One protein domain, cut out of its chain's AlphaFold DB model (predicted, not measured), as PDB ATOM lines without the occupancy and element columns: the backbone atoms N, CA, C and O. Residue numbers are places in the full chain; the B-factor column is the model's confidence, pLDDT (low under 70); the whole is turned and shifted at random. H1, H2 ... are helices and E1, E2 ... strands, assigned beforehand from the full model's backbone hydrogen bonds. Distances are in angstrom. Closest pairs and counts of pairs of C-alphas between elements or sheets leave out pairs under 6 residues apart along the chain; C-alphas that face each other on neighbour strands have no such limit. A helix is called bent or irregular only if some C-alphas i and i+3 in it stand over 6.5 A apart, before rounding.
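What this domain is: This is residues 6 to 148 of the 154 residues of an uncharacterized protein of Methanobrevibacter smithii (strain ATCC 35061 / DSM 861 / OCM 144 / PS) (UniProt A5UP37). A strongly twisted, branched antiparallel sheet of eight strands makes the core, with the long bent strand E3 running through it, E1 and E4 along one side of E3 and E6 along the other. Helices pack on both faces: H2 on one, H3 and H4 on the other, while H1 stands up over E3. The printed part has 143 residues, with four named helices and eight named strands in the order H1 E1 E2 H2 E3 E4 E5 H3 E6 E7 E8 H4; the class is mixed, helices and strands. It is compact, with a radius of gyration of the C-alphas of 15.0 A and spans of 42 by 37 by 28 A.

Where its parts are: H1, residues 7 to 15, begins at C-alpha 7 (-4.805, 48.477, 94.696). E1 is residues 22 to 26, E2 29 to 33 and H2 38 to 47, 14.4 A long. E3, residues 50 to 61, is 31.7 A long and bends by 54 degrees at residue 55. E4 is residues 65 to 73, E5 76 to 78 and H3 84 to 89. E6, residues 94 to 101, is 21.2 A long, and E7, residues 106 to 114, 25.7 A. E8 is residues 124 to 129. H4, residues 138 to 148, is 15.0 A long and ends at C-alpha 148 (5.223, 56.771, 100.574).

How they stand to each other: H1 and H2 only just touch, with 3 pairs of C-alphas within 8 A, the closest those of Ala 11 and Leu 38 at 5.8 A. E1 and E2 form a hairpin, with N 24 and O 32 2.8 A apart; on the other side of E1 is E3, with N 25 and O 50 at 2.8 A. H2 is on the sheet over E1 and E3, at a height of 9.3 A. E3 E4 E5 and E6 E7 E8 are meanders, each strand the antiparallel neighbour of the one before: N 57 and O 71, 2.9 A; N 70 and O 78, 2.9 A; N 99 and O 107, 2.7 A; N 112 and O 126, 2.9 A. E3 and E6 are antiparallel, with N 55 and O 96 at 2.7 A. H4 is on the face opposite H2; its closest C-alpha pair with E6 is Ile 143 and Gly 97, 6.9 A. Every O i to N i+4 pair is within hydrogen-bond range in H1, H2 and H4; H3, only just irregular with C-alphas 85 and 88 6.7 A apart, has 0 of 2, and 2 of 3 O i to N i+3 pairs.

The domain as a whole: The C-alphas of Tyr 64 and Asp 103, the two farthest apart, are 43.2 A apart. The printed part has no cut and no long link. The mean pLDDT of the printed part is 79.8, and it is under 70 at residues 15 to 20, 60 to 67, 73 to 75, 90 to 93 and 115 to 122.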
ATOM      1  N   ASP A   6      -2.052  48.432  98.345       83.88
ATOM      2  CA  ASP A   6      -3.484  48.674  98.266       83.88
ATOM      3  C   ASP A   6      -3.876  49.140  96.859       83.88
ATOM      4  O   ASP A   6      -3.745  50.309  96.495       83.88
ATOM      5  N   PHE A   7      -4.367  48.198  96.057       80.31
ATOM      6  CA  PHE A   7      -4.805  48.477  94.696       80.31
ATOM      7  C   PHE A   7      -6.046  49.373  94.606       80.31
ATOM      8  O   PHE A   7      -6.238  50.003  93.568       80.31
ATOM      9  N   GLU A   8      -6.888  49.434  95.642       82.19
ATOM     10  CA  GLU A   8      -8.059  50.319  95.637       82.19
ATOM     11  C   GLU A   8      -7.609  51.774  95.778       82.19
ATOM     12  O   GLU A   8      -7.979  52.608  94.954       82.19
ATOM     13  N   ILE A   9      -6.713  52.046  96.735       81.25
ATOM     14  CA  ILE A   9      -6.117  53.378  96.930       81.25
ATOM     15  C   ILE A   9      -5.292  53.784  95.703       81.25
ATOM     16  O   ILE A   9      -5.361  54.930  95.261       81.25
ATOM     17  N   LEU A  10      -4.530  52.846  95.127       79.56
ATOM     18  CA  LEU A  10      -3.751  53.086  93.912       79.56
ATOM     19  C   LEU A  10      -4.659  53.506  92.746       79.56
ATOM     20  O   LEU A  10      -4.395  54.520  92.107       79.56
ATOM     21  N   ALA A  11      -5.741  52.763  92.495       77.94
ATOM     22  CA  ALA A  11      -6.684  53.074  91.424       77.94
ATOM     23  C   ALA A  11      -7.428  54.401  91.657       77.94
ATOM     24  O   ALA A  11      -7.679  55.122  90.696       77.94
ATOM     25  N   GLU A  12      -7.763  54.747  92.903       77.38
ATOM     26  CA  GLU A  12      -8.382  56.035  93.251       77.38
ATOM     27  C   GLU A  12      -7.431  57.207  92.975       77.38
ATOM     28  O   GLU A  12      -7.785  58.124  92.239       77.38
ATOM     29  N   LYS A  13      -6.196  57.132  93.487       72.44
ATOM     30  CA  LYS A  13      -5.142  58.146  93.299       72.44
ATOM     31  C   LYS A  13      -4.836  58.400  91.832       72.44
ATOM     32  O   LYS A  13      -4.673  59.539  91.410       72.44
ATOM     33  N   ILE A  14      -4.742  57.323  91.064       70.75
ATOM     34  CA  ILE A  14      -4.434  57.396  89.646       70.75
ATOM     35  C   ILE A  14      -5.587  57.992  88.856       70.75
ATOM     36  O   ILE A  14      -5.310  58.677  87.884       70.75
ATOM     37  N   ASN A  15      -6.851  57.720  89.206       63.50
ATOM     38  CA  ASN A  15      -8.017  58.143  88.420       63.50
ATOM     39  C   ASN A  15      -8.315  59.646  88.473       63.50
ATOM     40  O   ASN A  15      -9.074  60.127  87.640       63.50
ATOM     41  N   ASP A  16      -7.704  60.384  89.395       63.38
ATOM     42  CA  ASP A  16      -8.021  61.797  89.634       63.38
ATOM     43  C   ASP A  16      -7.356  62.779  88.639       63.38
ATOM     44  O   ASP A  16      -7.549  63.987  88.723       63.38
ATOM     45  N   SER A  17      -6.570  62.289  87.676       56.09
ATOM     46  CA  SER A  17      -5.849  63.136  86.708       56.09
ATOM     47  C   SER A  17      -6.112  62.721  85.264       56.09
ATOM     48  O   SER A  17      -5.885  61.581  84.901       56.09
ATOM     49  N   ASP A  18      -6.570  63.602  84.385       54.94
ATOM     50  CA  ASP A  18      -7.030  63.230  83.034       54.94
ATOM     51  C   ASP A  18      -5.925  62.804  82.032       54.94
ATOM     52  O   ASP A  18      -6.238  62.520  80.876       54.94
ATOM     53  N   LEU A  19      -4.647  62.714  82.431       56.22
ATOM     54  CA  LEU A  19      -3.513  62.785  81.489       56.22
ATOM     55  C   LEU A  19      -2.497  61.624  81.509       56.22
ATOM     56  O   LEU A  19      -1.374  61.818  81.067       56.22
ATOM     57  N   TYR A  20      -2.865  60.419  81.957       67.81
ATOM     58  CA  TYR A  20      -1.872  59.366  82.241       67.81
ATOM     59  C   TYR A  20      -1.869  58.139  81.308       67.81
ATOM     60  O   TYR A  20      -2.898  57.477  81.127       67.81
ATOM     61  N   GLU A  21      -0.691  57.795  80.773       77.62
ATOM     62  CA  GLU A  21      -0.361  56.580  80.021       77.62
ATOM     63  C   GLU A  21      -0.113  55.379  80.942       77.62
ATOM     64  O   GLU A  21       0.717  55.378  81.854       77.62
ATOM     65  N   PHE A  22      -0.867  54.311  80.693       89.31
ATOM     66  CA  PHE A  22      -0.824  53.068  81.452       89.31
ATOM     67  C   PHE A  22      -0.440  51.966  80.481       89.31
ATOM     68  O   PHE A  22      -1.172  51.729  79.523       89.31
ATOM     69  N   VAL A  23       0.701  51.306  80.680       92.81
ATOM     70  CA  VAL A  23       1.282  50.427  79.649       92.81
ATOM     71  C   VAL A  23       1.706  49.087  80.230       92.81
ATOM     72  O   VAL A  23       2.360  49.022  81.262       92.81
ATOM     73  N   ALA A  24       1.342  47.993  79.565       94.88
ATOM     74  CA  ALA A  24       1.789  46.646  79.905       94.88
ATOM     75  C   ALA A  24       3.082  46.289  79.167       94.88
ATOM     76  O   ALA A  24       3.261  46.677  78.012       94.88
ATOM     77  N   PHE A  25       3.925  45.465  79.794       96.19
ATOM     78  CA  PHE A  25       5.208  45.021  79.247       96.19
ATOM     79  C   PHE A  25       5.338  43.500  79.237       96.19
ATOM     80  O   PHE A  25       4.932  42.809  80.171       96.19
ATOM     81  N   SER A  26       5.952  42.951  78.194       95.00
ATOM     82  CA  SER A  26       6.335  41.535  78.143       95.00
ATOM     83  C   SER A  26       7.736  41.399  77.560       95.00
ATOM     84  O   SER A  26       8.000  41.902  76.470       95.00
ATOM     85  N   ASN A  27       8.633  40.730  78.285       92.56
ATOM     86  CA  ASN A  27      10.076  40.702  78.024       92.56
ATOM     87  C   ASN A  27      10.674  42.112  77.860       92.56
ATOM     88  O   ASN A  27      11.389  42.371  76.896       92.56
ATOM     89  N   ASP A  28      10.315  43.029  78.765       89.50
ATOM     90  CA  ASP A  28      10.724  44.446  78.761       89.50
ATOM     91  C   ASP A  28      10.315  45.257  77.518       89.50
ATOM     92  O   ASP A  28      10.739  46.397  77.347       89.50
ATOM     93  N   VAL A  29       9.427  44.720  76.678       91.94
ATOM     94  CA  VAL A  29       8.864  45.427  75.520       91.94
ATOM     95  C   VAL A  29       7.448  45.908  75.850       91.94
ATOM     96  O   VAL A  29       6.651  45.090  76.324       91.94
ATOM     97  N   PRO A  30       7.093  47.186  75.599       92.62
ATOM     98  CA  PRO A  30       5.720  47.658  75.758       92.62
ATOM     99  C   PRO A  30       4.804  46.947  74.753       92.62
ATOM    100  O   PRO A  30       5.096  46.895  73.558       92.62
ATOM    101  N   VAL A  31       3.697  46.376  75.231       93.50
ATOM    102  CA  VAL A  31       2.792  45.550  74.408       93.50
ATOM    103  C   VAL A  31       1.416  46.165  74.187       93.50
ATOM    104  O   VAL A  31       0.835  45.964  73.120       93.50
ATOM    105  N   ARG A  32       0.866  46.888  75.170       90.94
ATOM    106  CA  ARG A  32      -0.441  47.550  75.044       90.94
ATOM    107  C   ARG A  32      -0.645  48.642  76.082       90.94
ATOM    108  O   ARG A  32      -0.112  48.543  77.185       90.94
ATOM    109  N   ALA A  33      -1.511  49.594  75.752       90.31
ATOM    110  CA  ALA A  33      -2.132  50.463  76.739       90.31
ATOM    111  C   ALA A  33      -3.122  49.675  77.621       90.31
ATOM    112  O   ALA A  33      -3.726  48.689  77.179       90.31
ATOM    113  N   ILE A  34      -3.284  50.112  78.864       90.69
ATOM    114  CA  ILE A  34      -4.173  49.552  79.882       90.69
ATOM    115  C   ILE A  34      -5.153  50.657  80.292       90.69
ATOM    116  O   ILE A  34      -4.785  51.827  80.355       90.69
ATOM    117  N   ASN A  35      -6.405  50.304  80.579       88.19
ATOM    118  CA  ASN A  35      -7.345  51.271  81.141       88.19
ATOM    119  C   ASN A  35      -7.038  51.532  82.622       88.19
ATOM    120  O   ASN A  35      -6.503  50.679  83.331       88.19
ATOM    121  N   ARG A  36      -7.444  52.701  83.112       81.12
ATOM    122  CA  ARG A  36      -7.145  53.185  84.467       81.12
ATOM    123  C   ARG A  36      -8.110  52.658  85.532       81.12
ATOM    124  O   ARG A  36      -8.424  53.328  86.505       81.12
ATOM    125  N   ASP A  37      -8.598  51.440  85.362       86.06
ATOM    126  CA  ASP A  37      -9.492  50.797  86.317       86.06
ATOM    127  C   ASP A  37      -8.827  49.591  86.989       86.06
ATOM    128  O   ASP A  37      -7.886  48.980  86.475       86.06
ATOM    129  N   LEU A  38      -9.329  49.263  88.178       87.50
ATOM    130  CA  LEU A  38      -8.797  48.203  89.027       87.50
ATOM    131  C   LEU A  38      -8.753  46.840  88.323       87.50
ATOM    132  O   LEU A  38      -7.807  46.073  88.531       87.50
ATOM    133  N   ASP A  39      -9.767  46.530  87.517       90.44
ATOM    134  CA  ASP A  39      -9.879  45.238  86.845       90.44
ATOM    135  C   ASP A  39      -8.852  45.140  85.714       90.44
ATOM    136  O   ASP A  39      -8.137  44.141  85.628       90.44
ATOM    137  N   SER A  40      -8.689  46.204  84.926       90.75
ATOM    138  CA  SER A  40      -7.678  46.299  83.870       90.75
ATOM    139  C   SER A  40      -6.248  46.213  84.416       90.75
ATOM    140  O   SER A  40      -5.418  45.494  83.855       90.75
ATOM    141  N   ILE A  41      -5.956  46.875  85.544       89.62
ATOM    142  CA  ILE A  41      -4.649  46.795  86.224       89.62
ATOM    143  C   ILE A  41      -4.362  45.354  86.671       89.62
ATOM    144  O   ILE A  41      -3.289  44.809  86.396       89.62
ATOM    145  N   LYS A  42      -5.330  44.704  87.328       90.19
ATOM    146  CA  LYS A  42      -5.191  43.312  87.789       90.19
ATOM    147  C   LYS A  42      -5.051  42.333  86.627       90.19
ATOM    148  O   LYS A  42      -4.241  41.411  86.699       90.19
ATOM    149  N   GLU A  43      -5.833  42.500  85.564       93.62
ATOM    150  CA  GLU A  43      -5.744  41.667  84.361       93.62
ATOM    151  C   GLU A  43      -4.352  41.770  83.729       93.62
ATOM    152  O   GLU A  43      -3.747  40.747  83.391       93.62
ATOM    153  N   ALA A  44      -3.828  42.992  83.610       93.75
ATOM    154  CA  ALA A  44      -2.516  43.227  83.035       93.75
ATOM    155  C   ALA A  44      -1.403  42.568  83.865       93.75
ATOM    156  O   ALA A  44      -0.597  41.841  83.292       93.75
ATOM    157  N   LEU A  45      -1.412  42.711  85.196       92.69
ATOM    158  CA  LEU A  45      -0.438  42.056  86.088       92.69
ATOM    159  C   LEU A  45      -0.497  40.524  86.051       92.69
ATOM    160  O   LEU A  45       0.511  39.860  86.271       92.69
ATOM    161  N   ASN A  46      -1.667  39.951  85.767       93.31
ATOM    162  CA  ASN A  46      -1.821  38.503  85.626       93.31
ATOM    163  C   ASN A  46      -1.345  37.972  84.264       93.31
ATOM    164  O   ASN A  46      -1.082  36.777  84.135       93.31
ATOM    165  N   SER A  47      -1.271  38.835  83.248       94.62
ATOM    166  CA  SER A  47      -1.051  38.435  81.850       94.62
ATOM    167  C   SER A  47       0.305  38.872  81.290       94.62
ATOM    168  O   SER A  47       0.720  38.380  80.242       94.62
ATOM    169  N   HIS A  48       0.977  39.798  81.968       95.56
ATOM    170  CA  HIS A  48       2.197  40.463  81.524       95.56
ATOM    171  C   HIS A  48       3.238  40.487  82.650       95.56
ATOM    172  O   HIS A  48       2.925  40.214  83.807       95.56
ATOM    173  N   ASP A  49       4.492  40.793  82.315       95.12
ATOM    174  CA  ASP A  49       5.589  40.731  83.285       95.12
ATOM    175  C   ASP A  49       5.537  41.897  84.278       95.12
ATOM    176  O   ASP A  49       5.743  41.707  85.479       95.12
ATOM    177  N   LYS A  50       5.233  43.095  83.767       94.81
ATOM    178  CA  LYS A  50       5.067  44.327  84.542       94.81
ATOM    179  C   LYS A  50       4.161  45.320  83.821       94.81
ATOM    180  O   LYS A  50       3.894  45.181  82.625       94.81
ATOM    181  N   ILE A  51       3.718  46.335  84.547       94.00
ATOM    182  CA  ILE A  51       2.971  47.477  84.019       94.00
ATOM    183  C   ILE A  51       3.654  48.776  84.436       94.00
ATOM    184  O   ILE A  51       4.242  48.815  85.511       94.00
ATOM    185  N   PHE A  52       3.563  49.817  83.616       92.50
ATOM    186  CA  PHE A  52       3.880  51.191  83.986       92.50
ATOM    187  C   PHE A  52       2.586  51.940  84.299       92.50
ATOM    188  O   PHE A  52       1.625  51.858  83.528       92.50
ATOM    189  N   LEU A  53       2.575  52.641  85.429       89.12
ATOM    190  CA  LEU A  53       1.483  53.495  85.874       89.12
ATOM    191  C   LEU A  53       2.024  54.906  86.046       89.12
ATOM    192  O   LEU A  53       2.818  55.154  86.958       89.12
ATOM    193  N   GLU A  54       1.607  55.808  85.168       87.06
ATOM    194  CA  GLU A  54       1.958  57.218  85.261       87.06
ATOM    195  C   GLU A  54       1.215  57.906  86.422       87.06
ATOM    196  O   GLU A  54       0.062  57.602  86.731       87.06
ATOM    197  N   ILE A  55       1.931  58.801  87.101       81.56
ATOM    198  CA  ILE A  55       1.534  59.545  88.303       81.56
ATOM    199  C   ILE A  55       1.672  61.056  88.086       81.56
ATOM    200  O   ILE A  55       0.999  61.829  88.759       81.56
ATOM    201  N   GLY A  56       2.546  61.486  87.179       81.44
ATOM    202  CA  GLY A  56       2.742  62.887  86.832       81.44
ATOM    203  C   GLY A  56       3.494  63.009  85.518       81.44
ATOM    204  O   GLY A  56       4.169  62.066  85.110       81.44
ATOM    205  N   PHE A  57       3.399  64.169  84.881       79.88
ATOM    206  CA  PHE A  57       4.033  64.426  83.597       79.88
ATOM    207  C   PHE A  57       4.893  65.684  83.639       79.88
ATOM    208  O   PHE A  57       4.650  66.632  84.387       79.88
ATOM    209  N   TYR A  58       5.914  65.684  82.800       76.00
ATOM    210  CA  TYR A  58       6.764  66.825  82.533       76.00
ATOM    211  C   TYR A  58       6.234  67.535  81.297       76.00
ATOM    212  O   TYR A  58       6.040  66.915  80.246       76.00
ATOM    213  N   GLY A  59       5.985  68.831  81.447       70.38
ATOM    214  CA  GLY A  59       5.447  69.681  80.401       70.38
ATOM    215  C   GLY A  59       6.415  70.793  80.015       70.38
ATOM    216  O   GLY A  59       7.177  71.306  80.837       70.38
ATOM    217  N   TYR A  60       6.333  71.176  78.744       64.69
ATOM    218  CA  TYR A  60       6.825  72.450  78.230       64.69
ATOM    219  C   TYR A  60       5.603  73.222  77.763       64.69
ATOM    220  O   TYR A  60       4.818  72.707  76.966       64.69
ATOM    221  N   ASP A  61       5.392  74.419  78.299       57.56
ATOM    222  CA  ASP A  61       4.311  75.268  77.821       57.56
ATOM    223  C   ASP A  61       4.819  76.120  76.654       57.56
ATOM    224  O   ASP A  61       5.229  77.265  76.835       57.56
ATOM    225  N   ASP A  62       4.779  75.554  75.447       51.59
ATOM    226  CA  ASP A  62       5.160  76.260  74.217       51.59
ATOM    227  C   ASP A  62       4.297  77.520  73.948       51.59
ATOM    228  O   ASP A  62       4.700  78.376  73.156       51.59
ATOM    229  N   GLU A  63       3.118  77.673  74.578       44.75
ATOM    230  CA  GLU A  63       2.254  78.857  74.425       44.75
ATOM    231  C   GLU A  63       2.487  79.940  75.496       44.75
ATOM    232  O   GLU A  63       2.248  81.119  75.200       44.75
ATOM    233  N   TYR A  64       2.962  79.595  76.703       49.00
ATOM    234  CA  TYR A  64       3.063  80.551  77.819       49.00
ATOM    235  C   TYR A  64       4.421  80.633  78.537       49.00
ATOM    236  O   TYR A  64       4.699  81.698  79.096       49.00
ATOM    237  N   CYS A  65       5.285  79.611  78.507       50.91
ATOM    238  CA  CYS A  65       6.557  79.610  79.242       50.91
ATOM    239  C   CYS A  65       7.636  78.734  78.572       50.91
ATOM    240  O   CYS A  65       7.536  77.512  78.576       50.91
ATOM    241  N   ASP A  66       8.770  79.341  78.196       58.62
ATOM    242  CA  ASP A  66      10.038  78.648  77.865       58.62
ATOM    243  C   ASP A  66      10.609  77.809  79.041       58.62
ATOM    244  O   ASP A  66      11.709  77.255  78.958       58.62
ATOM    245  N   GLU A  67       9.914  77.766  80.180       69.50
ATOM    246  CA  GLU A  67      10.404  77.206  81.430       69.50
ATOM    247  C   GLU A  67       9.771  75.838  81.697       69.50
ATOM    248  O   GLU A  67       8.544  75.716  81.706       69.50
ATOM    249  N   PRO A  68      10.589  74.804  81.933       75.69
ATOM    250  CA  PRO A  68      10.078  73.482  82.238       75.69
ATOM    251  C   PRO A  68       9.331  73.437  83.571       75.69
ATOM    252  O   PRO A  68       9.780  74.017  84.567       75.69
ATOM    253  N   TYR A  69       8.266  72.642  83.606       78.06
ATOM    254  CA  TYR A  69       7.551  72.308  84.830       78.06
ATOM    255  C   TYR A  69       7.224  70.817  84.883       78.06
ATOM    256  O   TYR A  69       7.163  70.112  83.874       78.06
ATOM    257  N   PHE A  70       6.977  70.346  86.095       79.38
ATOM    258  CA  PHE A  70       6.460  69.015  86.353       79.38
ATOM    259  C   PHE A  70       5.095  69.122  87.015       79.38
ATOM    260  O   PHE A  70       4.970  69.838  88.002       79.38
ATOM    261  N   MET A  71       4.096  68.389  86.534       78.81
ATOM    262  CA  MET A  71       2.740  68.380  87.079       78.81
ATOM    263  C   MET A  71       2.385  66.989  87.617       78.81
ATOM    264  O   MET A  71       2.504  65.992  86.910       78.81
ATOM    265  N   PHE A  72       1.951  66.921  88.877       73.00
ATOM    266  CA  PHE A  72       1.483  65.689  89.535       73.00
ATOM    267  C   PHE A  72      -0.041  65.576  89.529       73.00
ATOM    268  O   PHE A  72      -0.596  64.484  89.452       73.00
ATOM    269  N   ASP A  73      -0.716  66.711  89.640       68.44
ATOM    270  CA  ASP A  73      -2.153  66.864  89.471       68.44
ATOM    271  C   ASP A  73      -2.440  68.316  89.057       68.44
ATOM    272  O   ASP A  73      -1.530  69.143  88.968       68.44
ATOM    273  N   ALA A  74      -3.706  68.651  88.804       65.31
ATOM    274  CA  ALA A  74      -4.096  69.987  88.349       65.31
ATOM    275  C   ALA A  74      -3.732  71.137  89.321       65.31
ATOM    276  O   ALA A  74      -3.819  72.302  88.938       65.31
ATOM    277  N   ASN A  75      -3.373  70.835  90.572       68.88
ATOM    278  CA  ASN A  75      -3.081  71.802  91.630       68.88
ATOM    279  C   ASN A  75      -1.654  71.685  92.201       68.88
ATOM    280  O   ASN A  75      -1.268  72.525  93.017       68.88
ATOM    281  N   GLU A  76      -0.883  70.670  91.812       76.44
ATOM    282  CA  GLU A  76       0.462  70.406  92.309       76.44
ATOM    283  C   GLU A  76       1.469  70.312  91.159       76.44
ATOM    284  O   GLU A  76       1.504  69.338  90.400       76.44
ATOM    285  N   SER A  77       2.345  71.318  91.086       79.94
ATOM    286  CA  SER A  77       3.481  71.356  90.170       79.94
ATOM    287  C   SER A  77       4.803  71.638  90.886       79.94
ATOM    288  O   SER A  77       4.849  72.173  91.998       79.94
ATOM    289  N   ILE A  78       5.898  71.247  90.238       82.56
ATOM    290  CA  ILE A  78       7.240  71.759  90.502       82.56
ATOM    291  C   ILE A  78       7.617  72.630  89.311       82.56
ATOM    292  O   ILE A  78       7.775  72.129  88.197       82.56
ATOM    293  N   ASP A  79       7.781  73.920  89.570       81.12
ATOM    294  CA  ASP A  79       8.195  74.899  88.570       81.12
ATOM    295  C   ASP A  79       9.717  75.138  88.644       81.12
ATOM    296  O   ASP A  79      10.391  74.680  89.570       81.12
ATOM    297  N   ASP A  80      10.253  75.903  87.688       76.75
ATOM    298  CA  ASP A  80      11.652  76.368  87.664       76.75
ATOM    299  C   ASP A  80      12.698  75.234  87.624       76.75
ATOM    300  O   ASP A  80      13.760  75.301  88.246       76.75
ATOM    301  N   LEU A  81      12.432  74.184  86.837       79.00
ATOM    302  CA  LEU A  81      13.354  73.060  86.594       79.00
ATOM    303  C   LEU A  81      14.499  73.424  85.623       79.00
ATOM    304  O   LEU A  81      14.835  72.661  84.716       79.00
ATOM    305  N   LYS A  82      15.098  74.610  85.783       75.31
ATOM    306  CA  LYS A  82      16.156  75.158  84.915       75.31
ATOM    307  C   LYS A  82      17.525  74.531  85.207       75.31
ATOM    308  O   LYS A  82      18.422  75.176  85.748       75.31
ATOM    309  N   ASP A  83      17.681  73.266  84.845       80.50
ATOM    310  CA  ASP A  83      18.934  72.507  84.913       80.50
ATOM    311  C   ASP A  83      19.041  71.643  83.648       80.50
ATOM    312  O   ASP A  83      18.107  70.901  83.340       80.50
ATOM    313  N   ASP A  84      20.175  71.721  82.937       83.00
ATOM    314  CA  ASP A  84      20.451  70.944  81.715       83.00
ATOM    315  C   ASP A  84      20.310  69.427  81.947       83.00
ATOM    316  O   ASP A  84      20.095  68.662  81.010       83.00
ATOM    317  N   TYR A  85      20.410  68.956  83.197       83.19
ATOM    318  CA  TYR A  85      20.102  67.572  83.557       83.19
ATOM    319  C   TYR A  85      18.690  67.154  83.125       83.19
ATOM    320  O   TYR A  85      18.500  66.007  82.707       83.19
ATOM    321  N   TYR A  86      17.712  68.062  83.202       80.19
ATOM    322  CA  TYR A  86      16.336  67.761  82.829       80.19
ATOM    323  C   TYR A  86      16.096  67.811  81.314       80.19
ATOM    324  O   TYR A  86      15.022  67.429  80.856       80.19
ATOM    325  N   ASP A  87      17.106  68.164  80.514       76.31
ATOM    326  CA  ASP A  87      17.002  68.190  79.055       76.31
ATOM    327  C   ASP A  87      16.713  66.817  78.455       76.31
ATOM    328  O   ASP A  87      16.084  66.711  77.407       76.31
ATOM    329  N   LYS A  88      17.112  65.742  79.138       74.06
ATOM    330  CA  LYS A  88      16.770  64.373  78.727       74.06
ATOM    331  C   LYS A  88      15.269  64.076  78.814       74.06
ATOM    332  O   LYS A  88      14.819  63.091  78.242       74.06
ATOM    333  N   TYR A  89      14.509  64.927  79.500       71.44
ATOM    334  CA  TYR A  89      13.058  64.863  79.602       71.44
ATOM    335  C   TYR A  89      12.355  65.894  78.693       71.44
ATOM    336  O   TYR A  89      11.133  65.987  78.740       71.44
ATOM    337  N   LYS A  90      13.101  66.641  77.847       65.19
ATOM    338  CA  LYS A  90      12.586  67.744  77.004       65.19
ATOM    339  C   LYS A  90      11.558  67.355  75.944       65.19
ATOM    340  O   LYS A  90      10.902  68.221  75.371       65.19
ATOM    341  N   PHE A  91      11.463  66.075  75.609       58.19
ATOM    342  CA  PHE A  91      10.620  65.634  74.509       58.19
ATOM    343  C   PHE A  91       9.143  65.689  74.906       58.19
ATOM    344  O   PHE A  91       8.788  65.218  75.979       58.19
ATOM    345  N   MET A  92       8.333  66.295  74.025       57.34
ATOM    346  CA  MET A  92       7.059  67.004  74.260       57.34
ATOM    347  C   MET A  92       6.039  66.439  75.267       57.34
ATOM    348  O   MET A  92       5.152  67.189  75.655       57.34
ATOM    349  N   VAL A  93       6.124  65.182  75.700       64.25
ATOM    350  CA  VAL A  93       5.348  64.636  76.823       64.25
ATOM    351  C   VAL A  93       6.180  63.526  77.471       64.25
ATOM    352  O   VAL A  93       6.362  62.461  76.876       64.25
ATOM    353  N   GLY A  94       6.724  63.769  78.664       72.81
ATOM    354  CA  GLY A  94       7.365  62.730  79.470       72.81
ATOM    355  C   GLY A  94       6.494  62.394  80.669       72.81
ATOM    356  O   GLY A  94       6.212  63.288  81.458       72.81
ATOM    357  N   GLY A  95       6.065  61.145  80.814       80.69
ATOM    358  CA  GLY A  95       5.280  60.704  81.965       80.69
ATOM    359  C   GLY A  95       6.132  59.925  82.955       80.69
ATOM    360  O   GLY A  95       7.079  59.235  82.588       80.69
ATOM    361  N   TYR A  96       5.822  60.042  84.235       83.25
ATOM    362  CA  TYR A  96       6.620  59.508  85.326       83.25
ATOM    363  C   TYR A  96       5.728  58.749  86.277       83.25
ATOM    364  O   TYR A  96       4.600  59.147  86.554       83.25
ATOM    365  N   GLY A  97       6.259  57.677  86.841       86.69
ATOM    366  CA  GLY A  97       5.522  56.917  87.821       86.69
ATOM    367  C   GLY A  97       6.235  55.645  88.214       86.69
ATOM    368  O   GLY A  97       7.419  55.673  88.566       86.69
ATOM    369  N   ILE A  98       5.501  54.536  88.205       88.31
ATOM    370  CA  ILE A  98       5.997  53.261  88.718       88.31
ATOM    371  C   ILE A  98       5.843  52.128  87.724       88.31
ATOM    372  O   ILE A  98       4.809  51.982  87.079       88.31
ATOM    373  N   TYR A  99       6.853  51.267  87.686       91.88
ATOM    374  CA  TYR A  99       6.705  49.900  87.233       91.88
ATOM    375  C   TYR A  99       6.249  49.026  88.389       91.88
ATOM    376  O   TYR A  99       6.867  49.010  89.454       91.88
ATOM    377  N   LEU A 100       5.195  48.261  88.148       91.62
ATOM    378  CA  LEU A 100       4.681  47.263  89.066       91.62
ATOM    379  C   LEU A 100       4.742  45.895  88.393       91.62
ATOM    380  O   LEU A 100       4.140  45.699  87.335       91.62
ATOM    381  N   ASP A 101       5.478  44.959  88.987       92.44
ATOM    382  CA  ASP A 101       5.555  43.584  88.489       92.44
ATOM    383  C   ASP A 101       4.505  42.661  89.133       92.44
ATOM    384  O   ASP A 101       3.831  43.006  90.109       92.44
ATOM    385  N   LYS A 102       4.367  41.451  88.584       88.31
ATOM    386  CA  LYS A 102       3.452  40.413  89.102       88.31
ATOM    387  C   LYS A 102       3.724  40.002  90.555       88.31
ATOM    388  O   LYS A 102       2.846  39.462  91.224       88.31
ATOM    389  N   ASP A 103       4.951  40.209  91.024       88.56
ATOM    390  CA  ASP A 103       5.377  39.922  92.386       88.56
ATOM    391  C   ASP A 103       5.117  41.110  93.322       88.56
ATOM    392  O   ASP A 103       5.416  41.005  94.512       88.56
ATOM    393  N   LEU A 104       4.503  42.184  92.826       85.19
ATOM    394  CA  LEU A 104       4.238  43.436  93.528       85.19
ATOM    395  C   LEU A 104       5.503  44.200  93.928       85.19
ATOM    396  O   LEU A 104       5.483  44.991  94.873       85.19
ATOM    397  N   ASN A 105       6.612  43.973  93.225       87.69
ATOM    398  CA  ASN A 105       7.771  44.837  93.355       87.69
ATOM    399  C   ASN A 105       7.508  46.135  92.596       87.69
ATOM    400  O   ASN A 105       6.961  46.129  91.491       87.69
ATOM    401  N   VAL A 106       7.921  47.239  93.213       86.56
ATOM    402  CA  VAL A 106       7.793  48.577  92.646       86.56
ATOM    403  C   VAL A 106       9.172  49.089  92.281       86.56
ATOM    404  O   VAL A 106      10.050  49.199  93.139       86.56
ATOM    405  N   GLU A 107       9.342  49.417  91.007       89.69
ATOM    406  CA  GLU A 107      10.441  50.241  90.523       89.69
ATOM    407  C   GLU A 107       9.871  51.581  90.072       89.69
ATOM    408  O   GLU A 107       8.734  51.672  89.625       89.69
ATOM    409  N   TYR A 108      10.657  52.637  90.187       87.44
ATOM    410  CA  TYR A 108      10.243  53.967  89.773       87.44
ATOM    411  C   TYR A 108      10.879  54.284  88.427       87.44
ATOM    412  O   TYR A 108      12.015  53.875  88.161       87.44
ATOM    413  N   GLY A 109      10.165  55.017  87.587       88.81
ATOM    414  CA  GLY A 109      10.665  55.335  86.264       88.81
ATOM    415  C   GLY A 109       9.858  56.391  85.548       88.81
ATOM    416  O   GLY A 109       9.003  57.062  86.128       88.81
ATOM    417  N   TYR A 110      10.170  56.527  84.272       86.50
ATOM    418  CA  TYR A 110       9.604  57.536  83.400       86.50
ATOM    419  C   TYR A 110       9.602  57.043  81.957       86.50
ATOM    420  O   TYR A 110      10.292  56.082  81.615       86.50
ATOM    421  N   TYR A 111       8.854  57.719  81.104       86.00
ATOM    422  CA  TYR A 111       8.967  57.597  79.665       86.00
ATOM    423  C   TYR A 111       9.202  58.966  79.043       86.00
ATOM    424  O   TYR A 111       8.900  60.001  79.638       86.00
ATOM    425  N   THR A 112       9.734  58.968  77.830       82.69
ATOM    426  CA  THR A 112       9.820  60.164  76.993       82.69
ATOM    427  C   THR A 112       9.175  59.869  75.658       82.69
ATOM    428  O   THR A 112       9.457  58.826  75.066       82.69
ATOM    429  N   THR A 113       8.358  60.790  75.162       79.44
ATOM    430  CA  THR A 113       7.777  60.683  73.824       79.44
ATOM    431  C   THR A 113       8.403  61.719  72.900       79.44
ATOM    432  O   THR A 113       8.142  62.917  73.009       79.44
ATOM    433  N   GLU A 114       9.220  61.255  71.955       74.50
ATOM    434  CA  GLU A 114       9.743  62.097  70.882       74.50
ATOM    435  C   GLU A 114       8.679  62.326  69.817       74.50
ATOM    436  O   GLU A 114       8.096  61.383  69.282       74.50
ATOM    437  N   ALA A 115       8.455  63.581  69.444       67.44
ATOM    438  CA  ALA A 115       7.545  63.898  68.357       67.44
ATOM    439  C   ALA A 115       8.035  63.303  67.030       67.44
ATOM    440  O   ALA A 115       9.233  63.346  66.732       67.44
ATOM    441  N   PRO A 116       7.132  62.796  66.175       68.88
ATOM    442  CA  PRO A 116       7.550  62.299  64.879       68.88
ATOM    443  C   PRO A 116       8.089  63.461  64.033       68.88
ATOM    444  O   PRO A 116       7.564  64.575  64.077       68.88
ATOM    445  N   ALA A 117       9.086  63.194  63.185       67.44
ATOM    446  CA  ALA A 117       9.729  64.208  62.336       67.44
ATOM    447  C   ALA A 117       8.756  64.984  61.413       67.44
ATOM    448  O   ALA A 117       9.109  66.034  60.882       67.44
ATOM    449  N   CYS A 118       7.533  64.480  61.207       65.38
ATOM    450  CA  CYS A 118       6.465  65.136  60.448       65.38
ATOM    451  C   CYS A 118       5.601  66.119  61.267       65.38
ATOM    452  O   CYS A 118       4.651  66.683  60.722       65.38
ATOM    453  N   GLY A 119       5.899  66.322  62.555       56.03
ATOM    454  CA  GLY A 119       5.224  67.277  63.444       56.03
ATOM    455  C   GLY A 119       3.795  66.901  63.854       56.03
ATOM    456  O   GLY A 119       3.185  67.622  64.631       56.03
ATOM    457  N   HIS A 120       3.247  65.794  63.344       50.66
ATOM    458  CA  HIS A 120       1.915  65.289  63.685       50.66
ATOM    459  C   HIS A 120       1.927  63.753  63.695       50.66
ATOM    460  O   HIS A 120       2.328  63.141  62.702       50.66
ATOM    461  N   GLY A 121       1.468  63.139  64.787       53.69
ATOM    462  CA  GLY A 121       1.341  61.684  64.952       53.69
ATOM    463  C   GLY A 121       1.759  61.207  66.345       53.69
ATOM    464  O   GLY A 121       2.338  61.978  67.106       53.69
ATOM    465  N   ALA A 122       1.464  59.942  66.666       58.12
ATOM    466  CA  ALA A 122       1.998  59.295  67.861       58.12
ATOM    467  C   ALA A 122       3.527  59.254  67.741       58.12
ATOM    468  O   ALA A 122       4.055  58.759  66.741       58.12
ATOM    469  N   GLY A 123       4.207  59.867  68.703       71.38
ATOM    470  CA  GLY A 123       5.658  59.918  68.763       71.38
ATOM    471  C   GLY A 123       6.310  58.559  68.995       71.38
ATOM    472  O   GLY A 123       5.647  57.521  69.035       71.38
ATOM    473  N   TYR A 124       7.629  58.572  69.153       78.88
ATOM    474  CA  TYR A 124       8.371  57.418  69.644       78.88
ATOM    475  C   TYR A 124       8.462  57.507  71.163       78.88
ATOM    476  O   TYR A 124       9.138  58.387  71.690       78.88
ATOM    477  N   THR A 125       7.752  56.612  71.848       84.50
ATOM    478  CA  THR A 125       7.771  56.514  73.309       84.50
ATOM    479  C   THR A 125       8.821  55.506  73.750       84.50
ATOM    480  O   THR A 125       8.755  54.329  73.388       84.50
ATOM    481  N   GLU A 126       9.775  55.966  74.550       87.50
ATOM    482  CA  GLU A 126      10.777  55.126  75.201       87.50
ATOM    483  C   GLU A 126      10.574  55.136  76.715       87.50
ATOM    484  O   GLU A 126      10.276  56.171  77.300       87.50
ATOM    485  N   PHE A 127      10.735  53.969  77.338       88.62
ATOM    486  CA  PHE A 127      10.489  53.729  78.757       88.62
ATOM    487  C   PHE A 127      11.807  53.458  79.483       88.62
ATOM    488  O   PHE A 127      12.611  52.637  79.039       88.62
ATOM    489  N   TYR A 128      11.997  54.108  80.627       87.12
ATOM    490  CA  TYR A 128      13.220  54.077  81.422       87.12
ATOM    491  C   TYR A 128      12.902  53.877  82.904       87.12
ATOM    492  O   TYR A 128      11.808  54.202  83.372       87.12
ATOM    493  N   ASP A 129      13.869  53.362  83.661       87.62
ATOM    494  CA  ASP A 129      13.834  53.354  85.122       87.62
ATOM    495  C   ASP A 129      14.735  54.463  85.701       87.62
ATOM    496  O   ASP A 129      15.521  55.096  84.994       87.62
ATOM    497  N   PHE A 130      14.610  54.745  87.000       85.31
ATOM    498  CA  PHE A 130      15.456  55.741  87.673       85.31
ATOM    499  C   PHE A 130      16.806  55.200  88.157       85.31
ATOM    500  O   PHE A 130      17.444  55.849  88.993       85.31
ATOM    501  N   LYS A 131      17.274  54.035  87.689       85.88
ATOM    502  CA  LYS A 131      18.600  53.535  88.098       85.88
ATOM    503  C   LYS A 131      19.716  54.471  87.630       85.88
ATOM    504  O   LYS A 131      20.708  54.612  88.340       85.88
ATOM    505  N   ASP A 132      19.497  55.167  86.515       79.81
ATOM    506  CA  ASP A 132      20.414  56.165  85.951       79.81
ATOM    507  C   ASP A 132      20.055  57.618  86.336       79.81
ATOM    508  O   ASP A 132      20.659  58.574  85.840       79.81
ATOM    509  N   ALA A 133      19.053  57.816  87.201       84.56
ATOM    510  CA  ALA A 133      18.706  59.145  87.700       84.56
ATOM    511  C   ALA A 133      19.735  59.637  88.726       84.56
ATOM    512  O   ALA A 133      20.290  58.853  89.498       84.56
ATOM    513  N   ARG A 134      19.946  60.957  88.760       88.38
ATOM    514  CA  ARG A 134      20.810  61.618  89.742       88.38
ATOM    515  C   ARG A 134      20.311  61.328  91.167       88.38
ATOM    516  O   ARG A 134      19.116  61.123  91.386       88.38
ATOM    517  N   ASP A 135      21.225  61.293  92.135       87.44
ATOM    518  CA  ASP A 135      20.863  61.010  93.532       87.44
ATOM    519  C   ASP A 135      19.957  62.099  94.130       87.44
ATOM    520  O   ASP A 135      19.045  61.773  94.880       87.44
ATOM    521  N   ASP A 136      20.171  63.362  93.751       87.12
ATOM    522  CA  ASP A 136      19.401  64.564  94.117       87.12
ATOM    523  C   ASP A 136      18.442  65.004  92.989       87.12
ATOM    524  O   ASP A 136      18.266  66.194  92.707       87.12
ATOM    525  N   ASP A 137      17.868  64.037  92.271       87.88
ATOM    526  CA  ASP A 137      16.792  64.284  91.309       87.88
ATOM    527  C   ASP A 137      15.482  64.576  92.059       87.88
ATOM    528  O   ASP A 137      14.891  63.692  92.687       87.88
ATOM    529  N   ILE A 138      15.013  65.823  91.988       86.50
ATOM    530  CA  ILE A 138      13.865  66.275  92.784       86.50
ATOM    531  C   ILE A 138      12.540  65.667  92.308       86.50
ATOM    532  O   ILE A 138      11.617  65.514  93.108       86.50
ATOM    533  N   ILE A 139      12.442  65.280  91.031       83.25
ATOM    534  CA  ILE A 139      11.259  64.600  90.492       83.25
ATOM    535  C   ILE A 139      11.187  63.197  91.088       83.25
ATOM    536  O   ILE A 139      10.150  62.794  91.622       83.25
ATOM    537  N   LYS A 140      12.313  62.474  91.062       86.44
ATOM    538  CA  LYS A 140      12.439  61.168  91.715       86.44
ATOM    539  C   LYS A 140      12.077  61.277  93.197       86.44
ATOM    540  O   LYS A 140      11.202  60.548  93.655       86.44
ATOM    541  N   GLU A 141      12.675  62.209  93.939       88.12
ATOM    542  CA  GLU A 141      12.368  62.407  95.364       88.12
ATOM    543  C   GLU A 141      10.876  62.672  95.614       88.12
ATOM    544  O   GLU A 141      10.279  62.096  96.531       88.12
ATOM    545  N   LYS A 142      10.243  63.497  94.775       85.00
ATOM    546  CA  LYS A 142       8.829  63.841  94.916       85.00
ATOM    547  C   LYS A 142       7.902  62.658  94.645       85.00
ATOM    548  O   LYS A 142       6.986  62.444  95.439       85.00
ATOM    549  N   ILE A 143       8.149  61.853  93.607       82.38
ATOM    550  CA  ILE A 143       7.352  60.641  93.325       82.38
ATOM    551  C   ILE A 143       7.466  59.653  94.490       82.38
ATOM    552  O   ILE A 143       6.458  59.111  94.949       82.38
ATOM    553  N   TYR A 144       8.678  59.451  95.013       85.62
ATOM    554  CA  TYR A 144       8.896  58.602  96.185       85.62
ATOM    555  C   TYR A 144       8.101  59.113  97.388       85.62
ATOM    556  O   TYR A 144       7.353  58.348  97.995       85.62
ATOM    557  N   SER A 145       8.196  60.411  97.688       85.12
ATOM    558  CA  SER A 145       7.464  61.035  98.793       85.12
ATOM    559  C   SER A 145       5.945  60.943  98.629       85.12
ATOM    560  O   SER A 145       5.235  60.728  99.615       85.12
ATOM    561  N   LEU A 146       5.422  61.125  97.416       80.06
ATOM    562  CA  LEU A 146       3.987  61.064  97.140       80.06
ATOM    563  C   LEU A 146       3.460  59.649  97.368       80.06
ATOM    564  O   LEU A 146       2.464  59.469  98.067       80.06
ATOM    565  N   LEU A 147       4.160  58.635  96.861       78.38
ATOM    566  CA  LEU A 147       3.755  57.245  97.048       78.38
ATOM    567  C   LEU A 147       3.919  56.780  98.494       78.38
ATOM    568  O   LEU A 147       2.992  56.188  99.040       78.38
ATOM    569  N   ASP A 148       5.020  57.119  99.164       82.75
ATOM    570  CA  ASP A 148       5.223  56.771 100.574       82.75
ATOM    571  C   ASP A 148       4.193  57.428 101.509       82.75
ATOM    572  O   ASP A 148       3.793  56.819 102.502       82.75
TER     573      ASP A 148